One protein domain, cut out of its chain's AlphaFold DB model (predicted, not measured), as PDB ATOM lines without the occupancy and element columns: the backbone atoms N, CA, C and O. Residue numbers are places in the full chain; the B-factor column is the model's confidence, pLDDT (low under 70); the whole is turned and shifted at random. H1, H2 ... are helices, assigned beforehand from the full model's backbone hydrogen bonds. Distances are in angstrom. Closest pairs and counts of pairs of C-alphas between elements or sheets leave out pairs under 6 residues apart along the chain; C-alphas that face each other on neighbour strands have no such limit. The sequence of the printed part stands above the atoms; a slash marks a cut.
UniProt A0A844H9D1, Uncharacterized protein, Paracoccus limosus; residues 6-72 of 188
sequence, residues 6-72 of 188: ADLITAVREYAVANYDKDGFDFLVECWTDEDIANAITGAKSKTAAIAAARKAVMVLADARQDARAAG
ATOM      1  N   ALA A   6      20.573 -32.451  24.482       91.31
ATOM      2  CA  ALA A   6      21.032 -31.692  23.322       91.31
ATOM      3  C   ALA A   6      19.896 -31.444  22.314       91.31
ATOM      4  O   ALA A   6      19.695 -30.309  21.898       91.31
ATOM      5  N   ASP A   7      19.075 -32.455  22.012       93.00
ATOM      6  CA  ASP A   7      17.930 -32.300  21.099       93.00
ATOM      7  C   ASP A   7      16.882 -31.307  21.625       93.00
ATOM      8  O   ASP A   7      16.203 -30.636  20.844       93.00
ATOM      9  N   LEU A   8      16.725 -31.220  22.951       93.88
ATOM     10  CA  LEU A   8      15.841 -30.240  23.582       93.88
ATOM     11  C   LEU A   8      16.409 -28.821  23.478       93.88
ATOM     12  O   LEU A   8      15.653 -27.904  23.172       93.88
ATOM     13  N   ILE A   9      17.715 -28.645  23.694       93.75
ATOM     14  CA  ILE A   9      18.398 -27.348  23.552       93.75
ATOM     15  C   ILE A   9      18.299 -26.860  22.105       93.75
ATOM     16  O   ILE A   9      17.878 -25.726  21.875       93.75
ATOM     17  N   THR A  10      18.587 -27.726  21.129       95.38
ATOM     18  CA  THR A  10      18.468 -27.401  19.702       95.38
ATOM     19  C   THR A  10      17.045 -26.976  19.350       95.38
ATOM     20  O   THR A  10      16.856 -25.924  18.746       95.38
ATOM     21  N   ALA A  11      16.030 -27.718  19.810       93.81
ATOM     22  CA  ALA A  11      14.633 -27.362  19.565       93.81
ATOM     23  C   ALA A  11      14.244 -26.001  20.174       93.81
ATOM     24  O   ALA A  11      13.456 -25.264  19.582       93.81
ATOM     25  N   VAL A  12      14.791 -25.654  21.344       94.50
ATOM     26  CA  VAL A  12      14.577 -24.339  21.965       94.50
ATOM     27  C   VAL A  12      15.266 -23.233  21.169       94.50
ATOM     28  O   VAL A  12      14.641 -22.201  20.942       94.50
ATOM     29  N   ARG A  13      16.500 -23.442  20.692       93.81
ATOM     30  CA  ARG A  13      17.210 -22.463  19.849       93.81
ATOM     31  C   ARG A  13      16.500 -22.218  18.525       93.81
ATOM     32  O   ARG A  13      16.284 -21.067  18.165       93.81
ATOM     33  N   GLU A  14      16.100 -23.278  17.830       94.75
ATOM     34  CA  GLU A  14      15.345 -23.173  16.574       94.75
ATOM     35  C   GLU A  14      14.039 -22.399  16.781       94.75
ATOM     36  O   GLU A  14      13.720 -21.490  16.013       94.75
ATOM     37  N   TYR A  15      13.310 -22.711  17.858       93.69
ATOM     38  CA  TYR A  15      12.087 -21.997  18.201       93.69
ATOM     39  C   TYR A  15      12.349 -20.524  18.531       93.69
ATOM     40  O   TYR A  15      11.587 -19.664  18.089       93.69
ATOM     41  N   ALA A  16      13.409 -20.229  19.287       92.88
ATOM     42  CA  ALA A  16      13.777 -18.873  19.674       92.88
ATOM     43  C   ALA A  16      14.183 -18.024  18.463       92.88
ATOM     44  O   ALA A  16      13.715 -16.901  18.334       92.88
ATOM     45  N   VAL A  17      14.953 -18.578  17.521       91.25
ATOM     46  CA  VAL A  17      15.316 -17.893  16.268       91.25
ATOM     47  C   VAL A  17      14.080 -17.628  15.403       91.25
ATOM     48  O   VAL A  17      13.915 -16.529  14.883       91.25
ATOM     49  N   ALA A  18      13.162 -18.594  15.297       92.19
ATOM     50  CA  ALA A  18      11.905 -18.414  14.565       92.19
ATOM     51  C   ALA A  18      10.933 -17.416  15.230       92.19
ATOM     52  O   ALA A  18      10.011 -16.926  14.576       92.19
ATOM     53  N   ASN A  19      11.112 -17.118  16.520       91.31
ATOM     54  CA  ASN A  19      10.250 -16.230  17.303       91.31
ATOM     55  C   ASN A  19      11.041 -15.102  17.974       91.31
ATOM     56  O   ASN A  19      10.655 -14.654  19.048       91.31
ATOM     57  N   TYR A  20      12.115 -14.645  17.332       85.88
ATOM     58  CA  TYR A  20      13.095 -13.724  17.905       85.88
ATOM     59  C   TYR A  20      12.449 -12.480  18.548       85.88
ATOM     60  O   TYR A  20      12.671 -12.214  19.721       85.88
ATOM     61  N   ASP A  21      11.525 -11.804  17.860       81.50
ATOM     62  CA  ASP A  21      10.872 -10.590  18.385       81.50
ATOM     63  C   ASP A  21       9.675 -10.847  19.325       81.50
ATOM     64  O   ASP A  21       8.894  -9.936  19.612       81.50
ATOM     65  N   LYS A  22       9.457 -12.088  19.778       81.56
ATOM     66  CA  LYS A  22       8.282 -12.466  20.580       81.56
ATOM     67  C   LYS A  22       8.693 -12.958  21.956       81.56
ATOM     68  O   LYS A  22       9.638 -13.725  22.090       81.56
ATOM     69  N   ASP A  23       7.930 -12.566  22.977       79.00
ATOM     70  CA  ASP A  23       8.028 -13.091  24.347       79.00
ATOM     71  C   ASP A  23       9.455 -13.100  24.951       79.00
ATOM     72  O   ASP A  23       9.764 -13.931  25.802       79.00
ATOM     73  N   GLY A  24      10.329 -12.188  24.503       79.44
ATOM     74  CA  GLY A  24      11.708 -12.043  24.980       79.44
ATOM     75  C   GLY A  24      12.722 -13.044  24.411       79.44
ATOM     76  O   GLY A  24      13.850 -13.109  24.904       79.44
ATOM     77  N   PHE A  25      12.350 -13.860  23.414       88.56
ATOM     78  CA  PHE A  25      13.248 -14.873  22.843       88.56
ATOM     79  C   PHE A  25      14.494 -14.279  22.164       88.56
ATOM     80  O   PHE A  25      15.495 -14.990  22.058       88.56
ATOM     81  N   ASP A  26      14.482 -12.992  21.807       85.75
ATOM     82  CA  ASP A  26      15.656 -12.212  21.397       85.75
ATOM     83  C   ASP A  26      16.796 -12.362  22.410       85.75
ATOM     84  O   ASP A  26      17.927 -12.685  22.047       85.75
ATOM     85  N   PHE A  27      16.482 -12.259  23.702       84.62
ATOM     86  CA  PHE A  27      17.468 -12.376  24.770       84.62
ATOM     87  C   PHE A  27      18.055 -13.786  24.889       84.62
ATOM     88  O   PHE A  27      19.243 -13.942  25.164       84.62
ATOM     89  N   LEU A  28      17.249 -14.827  24.667       89.25
ATOM     90  CA  LEU A  28      17.754 -16.202  24.668       89.25
ATOM     91  C   LEU A  28      18.735 -16.410  23.509       89.25
ATOM     92  O   LEU A  28      19.790 -17.012  23.696       89.25
ATOM     93  N   VAL A  29      18.413 -15.897  22.321       89.25
ATOM     94  CA  VAL A  29      19.281 -16.025  21.144       89.25
ATOM     95  C   VAL A  29      20.593 -15.264  21.335       89.25
ATOM     96  O   VAL A  29      21.649 -15.797  20.997       89.25
ATOM     97  N   GLU A  30      20.544 -14.053  21.889       86.81
ATOM     98  CA  GLU A  30      21.713 -13.176  22.012       86.81
ATOM     99  C   GLU A  30      22.577 -13.436  23.243       86.81
ATOM    100  O   GLU A  30      23.784 -13.198  23.203       86.81
ATOM    101  N   CYS A  31      21.976 -13.862  24.355       87.38
ATOM    102  CA  CYS A  31      22.640 -13.837  25.659       87.38
ATOM    103  C   CYS A  31      22.747 -15.202  26.338       87.38
ATOM    104  O   CYS A  31      23.490 -15.305  27.309       87.38
ATOM    105  N   TRP A  32      22.025 -16.235  25.889       90.81
ATOM    106  CA  TRP A  32      22.061 -17.537  26.560       90.81
ATOM    107  C   TRP A  32      23.021 -18.512  25.885       90.81
ATOM    108  O   TRP A  32      22.970 -18.784  24.677       90.81
ATOM    109  N   THR A  33      23.865 -19.115  26.713       93.50
ATOM    110  CA  THR A  33      24.668 -20.274  26.334       93.50
ATOM    111  C   THR A  33      23.818 -21.546  26.335       93.50
ATOM    112  O   THR A  33      22.698 -21.582  26.853       93.50
ATOM    113  N   ASP A  34      24.349 -22.626  25.762       91.69
ATOM    114  CA  ASP A  34      23.685 -23.933  25.827       91.69
ATOM    115  C   ASP A  34      23.515 -24.417  27.271       91.69
ATOM    116  O   ASP A  34      22.529 -25.085  27.572       91.69
ATOM    117  N   GLU A  35      24.425 -24.041  28.173       91.88
ATOM    118  CA  GLU A  35      24.334 -24.346  29.602       91.88
ATOM    119  C   GLU A  35      23.175 -23.598  30.271       91.88
ATOM    120  O   GLU A  35      22.406 -24.200  31.024       91.88
ATOM    121  N   ASP A  36      22.974 -22.320  29.941       91.19
ATOM    122  CA  ASP A  36      21.848 -21.528  30.454       91.19
ATOM    123  C   ASP A  36      20.507 -22.113  29.998       91.19
ATOM    124  O   ASP A  36      19.597 -22.324  30.807       91.19
ATOM    125  N   ILE A  37      20.411 -22.481  28.714       92.44
ATOM    126  CA  ILE A  37      19.235 -23.165  28.161       92.44
ATOM    127  C   ILE A  37      19.039 -24.509  28.871       92.44
ATOM    128  O   ILE A  37      17.930 -24.828  29.304       92.44
ATOM    129  N   ALA A  38      20.111 -25.287  29.038       93.00
ATOM    130  CA  ALA A  38      20.099 -26.587  29.698       93.00
ATOM    131  C   ALA A  38      19.621 -26.512  31.155       93.00
ATOM    132  O   ALA A  38      18.993 -27.465  31.628       93.00
ATOM    133  N   ASN A  39      19.928 -25.419  31.853       92.06
ATOM    134  CA  ASN A  39      19.486 -25.151  33.217       92.06
ATOM    135  C   ASN A  39      18.009 -24.739  33.246       92.06
ATOM    136  O   ASN A  39      17.238 -25.286  34.039       92.06
ATOM    137  N   ALA A  40      17.584 -23.865  32.331       90.88
ATOM    138  CA  ALA A  40      16.205 -23.387  32.240       90.88
ATOM    139  C   ALA A  40      15.195 -24.495  31.885       90.88
ATOM    140  O   ALA A  40      14.045 -24.448  32.320       90.88
ATOM    141  N   ILE A  41      15.613 -25.515  31.128       93.81
ATOM    142  CA  ILE A  41      14.747 -26.631  30.703       93.81
ATOM    143  C   ILE A  41      14.853 -27.875  31.597       93.81
ATOM    144  O   ILE A  41      14.419 -28.962  31.207       93.81
ATOM    145  N   THR A  42      15.446 -27.753  32.786       90.56
ATOM    146  CA  THR A  42      15.646 -28.887  33.698       90.56
ATOM    147  C   THR A  42      14.318 -29.592  34.003       90.56
ATOM    148  O   THR A  42      13.360 -28.980  34.465       90.56
ATOM    149  N   GLY A  43      14.250 -30.900  33.725       86.19
ATOM    150  CA  GLY A  43      13.044 -31.719  33.915       86.19
ATOM    151  C   GLY A  43      12.109 -31.807  32.700       86.19
ATOM    152  O   GLY A  43      11.147 -32.580  32.735       86.19
ATOM    153  N   ALA A  44      12.390 -31.089  31.608       90.38
ATOM    154  CA  ALA A  44      11.636 -31.218  30.364       90.38
ATOM    155  C   ALA A  44      11.862 -32.593  29.712       90.38
ATOM    156  O   ALA A  44      12.991 -33.034  29.517       90.38
ATOM    157  N   LYS A  45      10.764 -33.268  29.350       89.44
ATOM    158  CA  LYS A  45      10.780 -34.598  28.705       89.44
ATOM    159  C   LYS A  45      10.378 -34.565  27.226       89.44
ATOM    160  O   LYS A  45      10.351 -35.601  26.571       89.44
ATOM    161  N   SER A  46      10.037 -33.389  26.702       92.38
ATOM    162  CA  SER A  46       9.619 -33.183  25.315       92.38
ATOM    163  C   SER A  46      10.058 -31.808  24.815       92.38
ATOM    164  O   SER A  46      10.259 -30.888  25.611       92.38
ATOM    165  N   LYS A  47      10.151 -31.650  23.488       92.25
ATOM    166  CA  LYS A  47      10.473 -30.364  22.844       92.25
ATOM    167  C   LYS A  47       9.499 -29.257  23.262       92.25
ATOM    168  O   LYS A  47       9.916 -28.162  23.612       92.25
ATOM    169  N   THR A  48       8.203 -29.568  23.308       91.56
ATOM    170  CA  THR A  48       7.159 -28.622  23.728       91.56
ATOM    171  C   THR A  48       7.299 -28.204  25.190       91.56
ATOM    172  O   THR A  48       7.154 -27.024  25.501       91.56
ATOM    173  N   ALA A  49       7.635 -29.139  26.085       90.75
ATOM    174  CA  ALA A  49       7.880 -28.829  27.491       90.75
ATOM    175  C   ALA A  49       9.143 -27.973  27.675       90.75
ATOM    176  O   ALA A  49       9.132 -27.051  28.488       90.75
ATOM    177  N   ALA A  50      10.201 -28.237  26.900       92.31
ATOM    178  CA  ALA A  50      11.433 -27.453  26.926       92.31
ATOM    179  C   ALA A  50      11.199 -26.009  26.455       92.31
ATOM    180  O   ALA A  50      11.595 -25.074  27.145       92.31
ATOM    181  N   ILE A  51      10.472 -25.816  25.349       93.00
ATOM    182  CA  ILE A  51      10.101 -24.483  24.847       93.00
ATOM    183  C   ILE A  51       9.238 -23.735  25.870       93.00
ATOM    184  O   ILE A  51       9.478 -22.559  26.134       93.00
ATOM    185  N   ALA A  52       8.266 -24.405  26.496       91.88
ATOM    186  CA  ALA A  52       7.427 -23.789  27.522       91.88
ATOM    187  C   ALA A  52       8.222 -23.389  28.779       91.88
ATOM    188  O   ALA A  52       7.949 -22.342  29.366       91.88
ATOM    189  N   ALA A  53       9.202 -24.200  29.191       91.06
ATOM    190  CA  ALA A  53      10.087 -23.890  30.312       91.06
ATOM    191  C   ALA A  53      11.010 -22.704  29.992       91.06
ATOM    192  O   ALA A  53      11.072 -21.754  30.773       91.06
ATOM    193  N   ALA A  54      11.634 -22.708  28.810       90.56
ATOM    194  CA  ALA A  54      12.451 -21.598  28.327       90.56
ATOM    195  C   ALA A  54      11.640 -20.296  28.241       90.56
ATOM    196  O   ALA A  54      12.070 -19.278  28.773       90.56
ATOM    197  N   ARG A  55      10.419 -20.341  27.686       90.12
ATOM    198  CA  ARG A  55       9.512 -19.182  27.614       90.12
ATOM    199  C   ARG A  55       9.241 -18.581  28.991       90.12
ATOM    200  O   ARG A  55       9.309 -17.371  29.140       90.12
ATOM    201  N   LYS A  56       8.954 -19.405  30.005       88.75
ATOM    202  CA  LYS A  56       8.718 -18.916  31.375       88.75
ATOM    203  C   LYS A  56       9.937 -18.200  31.946       88.75
ATOM    204  O   LYS A  56       9.787 -17.146  32.550       88.75
ATOM    205  N   ALA A  57      11.123 -18.770  31.758       87.69
ATOM    206  CA  ALA A  57      12.359 -18.194  32.271       87.69
ATOM    207  C   ALA A  57      12.721 -16.878  31.557       87.69
ATOM    208  O   ALA A  57      13.107 -15.908  32.203       87.69
ATOM    209  N   VAL A  58      12.522 -16.820  30.243       87.25
ATOM    210  CA  VAL A  58      12.759 -15.619  29.435       87.25
ATOM    211  C   VAL A  58      11.722 -14.524  29.711       87.25
ATOM    212  O   VAL A  58      12.086 -13.358  29.791       87.25
ATOM    213  N   MET A  59      10.453 -14.874  29.939       83.06
ATOM    214  CA  MET A  59       9.386 -13.908  30.230       83.06
ATOM    215  C   MET A  59       9.646 -13.122  31.522       83.06
ATOM    216  O   MET A  59       9.442 -11.916  31.548       83.06
ATOM    217  N   VAL A  60      10.195 -13.765  32.560       79.50
ATOM    218  CA  VAL A  60      10.612 -13.069  33.795       79.50
ATOM    219  C   VAL A  60      11.708 -12.034  33.511       79.50
ATOM    220  O   VAL A  60      11.707 -10.947  34.084       79.50
ATOM    221  N   LEU A  61      12.637 -12.347  32.603       71.81
ATOM    222  CA  LEU A  61      13.676 -11.407  32.175       71.81
ATOM    223  C   LEU A  61      13.111 -10.305  31.270       71.81
ATOM    224  O   LEU A  61      13.586  -9.172  31.331       71.81
ATOM    225  N   ALA A  62      12.094 -10.609  30.460       70.00
ATOM    226  CA  ALA A  62      11.391  -9.633  29.636       70.00
ATOM    227  C   ALA A  62      10.630  -8.614  30.500       70.00
ATOM    228  O   ALA A  62      10.778  -7.413  30.268       70.00
ATOM    229  N   ASP A  63       9.923  -9.069  31.538       68.56
ATOM    230  CA  ASP A  63       9.252  -8.208  32.520       68.56
ATOM    231  C   ASP A  63      10.276  -7.343  33.266       68.56
ATOM    232  O   ASP A  63      10.160  -6.120  33.280       68.56
ATOM    233  N   ALA A  64      11.365  -7.940  33.768       65.44
ATOM    234  CA  ALA A  64      12.448  -7.195  34.415       65.44
ATOM    235  C   ALA A  64      13.118  -6.174  33.475       65.44
ATOM    236  O   ALA A  64      13.561  -5.114  33.917       65.44
ATOM    237  N   ARG A  65      13.192  -6.453  32.167       66.88
ATOM    238  CA  ARG A  65      13.713  -5.524  31.152       66.88
ATOM    239  C   ARG A  65      12.720  -4.408  30.852       66.88
ATOM    240  O   ARG A  65      13.148  -3.277  30.636       66.88
ATOM    241  N   GLN A  66      11.423  -4.696  30.825       62.72
ATOM    242  CA  GLN A  66      10.381  -3.684  30.679       62.72
ATOM    243  C   GLN A  66      10.345  -2.768  31.905       62.72
ATOM    244  O   GLN A  66      10.319  -1.550  31.738       62.72
ATOM    245  N   ASP A  67      10.487  -3.330  33.101       60.84
ATOM    246  CA  ASP A  67      10.632  -2.582  34.345       60.84
ATOM    247  C   ASP A  67      11.939  -1.787  34.375       60.84
ATOM    248  O   ASP A  67      11.914  -0.617  34.720       60.84
ATOM    249  N   ALA A  68      13.077  -2.333  33.929       59.56
ATOM    250  CA  ALA A  68      14.339  -1.588  33.826       59.56
ATOM    251  C   ALA A  68      14.283  -0.464  32.773       59.56
ATOM    252  O   ALA A  68      14.862   0.610  32.959       59.56
ATOM    253  N   ARG A  69      13.561  -0.676  31.667       60.12
ATOM    254  CA  ARG A  69      13.279   0.360  30.663       60.12
ATOM    255  C   ARG A  69      12.361   1.442  31.233       60.12
ATOM    256  O   ARG A  69      12.622   2.618  31.000       60.12
ATOM    257  N   ALA A  70      11.347   1.066  32.012       58.28
ATOM    258  CA  ALA A  70      10.448   1.991  32.699       58.28
ATOM    259  C   ALA A  70      11.125   2.718  33.881       58.28
ATOM    260  O   ALA A  70      10.812   3.875  34.148       58.28
ATOM    261  N   ALA A  71      12.085   2.073  34.549       58.62
ATOM    262  CA  ALA A  71      12.796   2.564  35.729       58.62
ATOM    263  C   ALA A  71      14.108   3.311  35.415       58.62
ATOM    264  O   ALA A  71      14.748   3.811  36.338       58.62
ATOM    265  N   GLY A  72      14.494   3.458  34.139       51.88
ATOM    266  CA  GLY A  72      15.531   4.418  33.734       51.88
ATOM    267  C   GLY A  72      16.872   3.838  33.275       51.88
ATOM    268  O   GLY A  72      17.922   4.345  33.659       51.88
TER     269      GLY A  72
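AT A GLANCE: This is residues 6 to 72 of the 188 residues of an uncharacterized protein of Paracoccus limosus (UniProt A0A844H9D1). Three shorter helices, H1, H2 and H3, pack crosswise on residues 47 to 58 of one long helix, H4. The far end of H4 runs on past this small helical body as a straight arm, and residues 66 to 72 stick out free. The printed part has 67 residues with four named helices, in the order H1, H2, H3, H4, and no named strand; the class is all helix. It is compact, with a radius of gyration of the C-alphas of 11.8 A, yet elongated, spanning 39 by 22 by 18 A.

HOW THE PARTS SIT: H1, residues 6 to 18, touches H2, residues 25 to 31, with its residues 13 to 17 alone; the closest C-alphas, of Ala 16 and Phe 25, are 5.1 A apart, and the tilt is steep at 65 degrees, opposite ways. With residues 9 to 12 alone H1 touches H3, residues 34 to 40, about perpendicular at 89 degrees, the closest C-alphas being those of Ile 9 and Ile 37 at 6.3 A. H2 and H3 are close but not clearly touching, with the C-alphas of Leu 28 and Ile 37 closest at 7.9 A. H4, residues 47 to 71, touches H1 with residues 47 to 54 alone, at a steep tilt of 49 degrees, the same way; the closest C-alphas, of Val 12 and Ile 51, are 5.3 A apart. H4 touches H2 with residues 55 to 58 alone, about perpendicular at 80 degrees, closest at the C-alphas of Phe 25 and Val 58, 6.7 A. It touches H3 with residues 53 to 57 alone, at 87 degrees, closest at the C-alphas of Ala 40 and Ala 54, 5.7 A. Every O i to N i+4 pair is within hydrogen-bond range in H1, H2 and H3, and 20 of 21 are in H4.

IN THESE COORDINATES: H1 begins at C-alpha 6, (21.032, -31.692, 23.322), and is 18.3 A long. H2 and H3 are 9.9 A each. H4 runs 35.4 A from C-alpha 47, (10.473, -30.364, 22.844), to C-alpha 71, (12.796, 2.564, 35.729).

THE WHOLE: The C-alphas farthest apart, of Lys 45 and Gly 72, are 39.6 A apart. The printed part has no cut; the link H2 to H3 is tight, and H1 to H2 and H3 to H4 are short. Mean pLDDT of the printed part is 85.1; residues 63 to 72 are under 70.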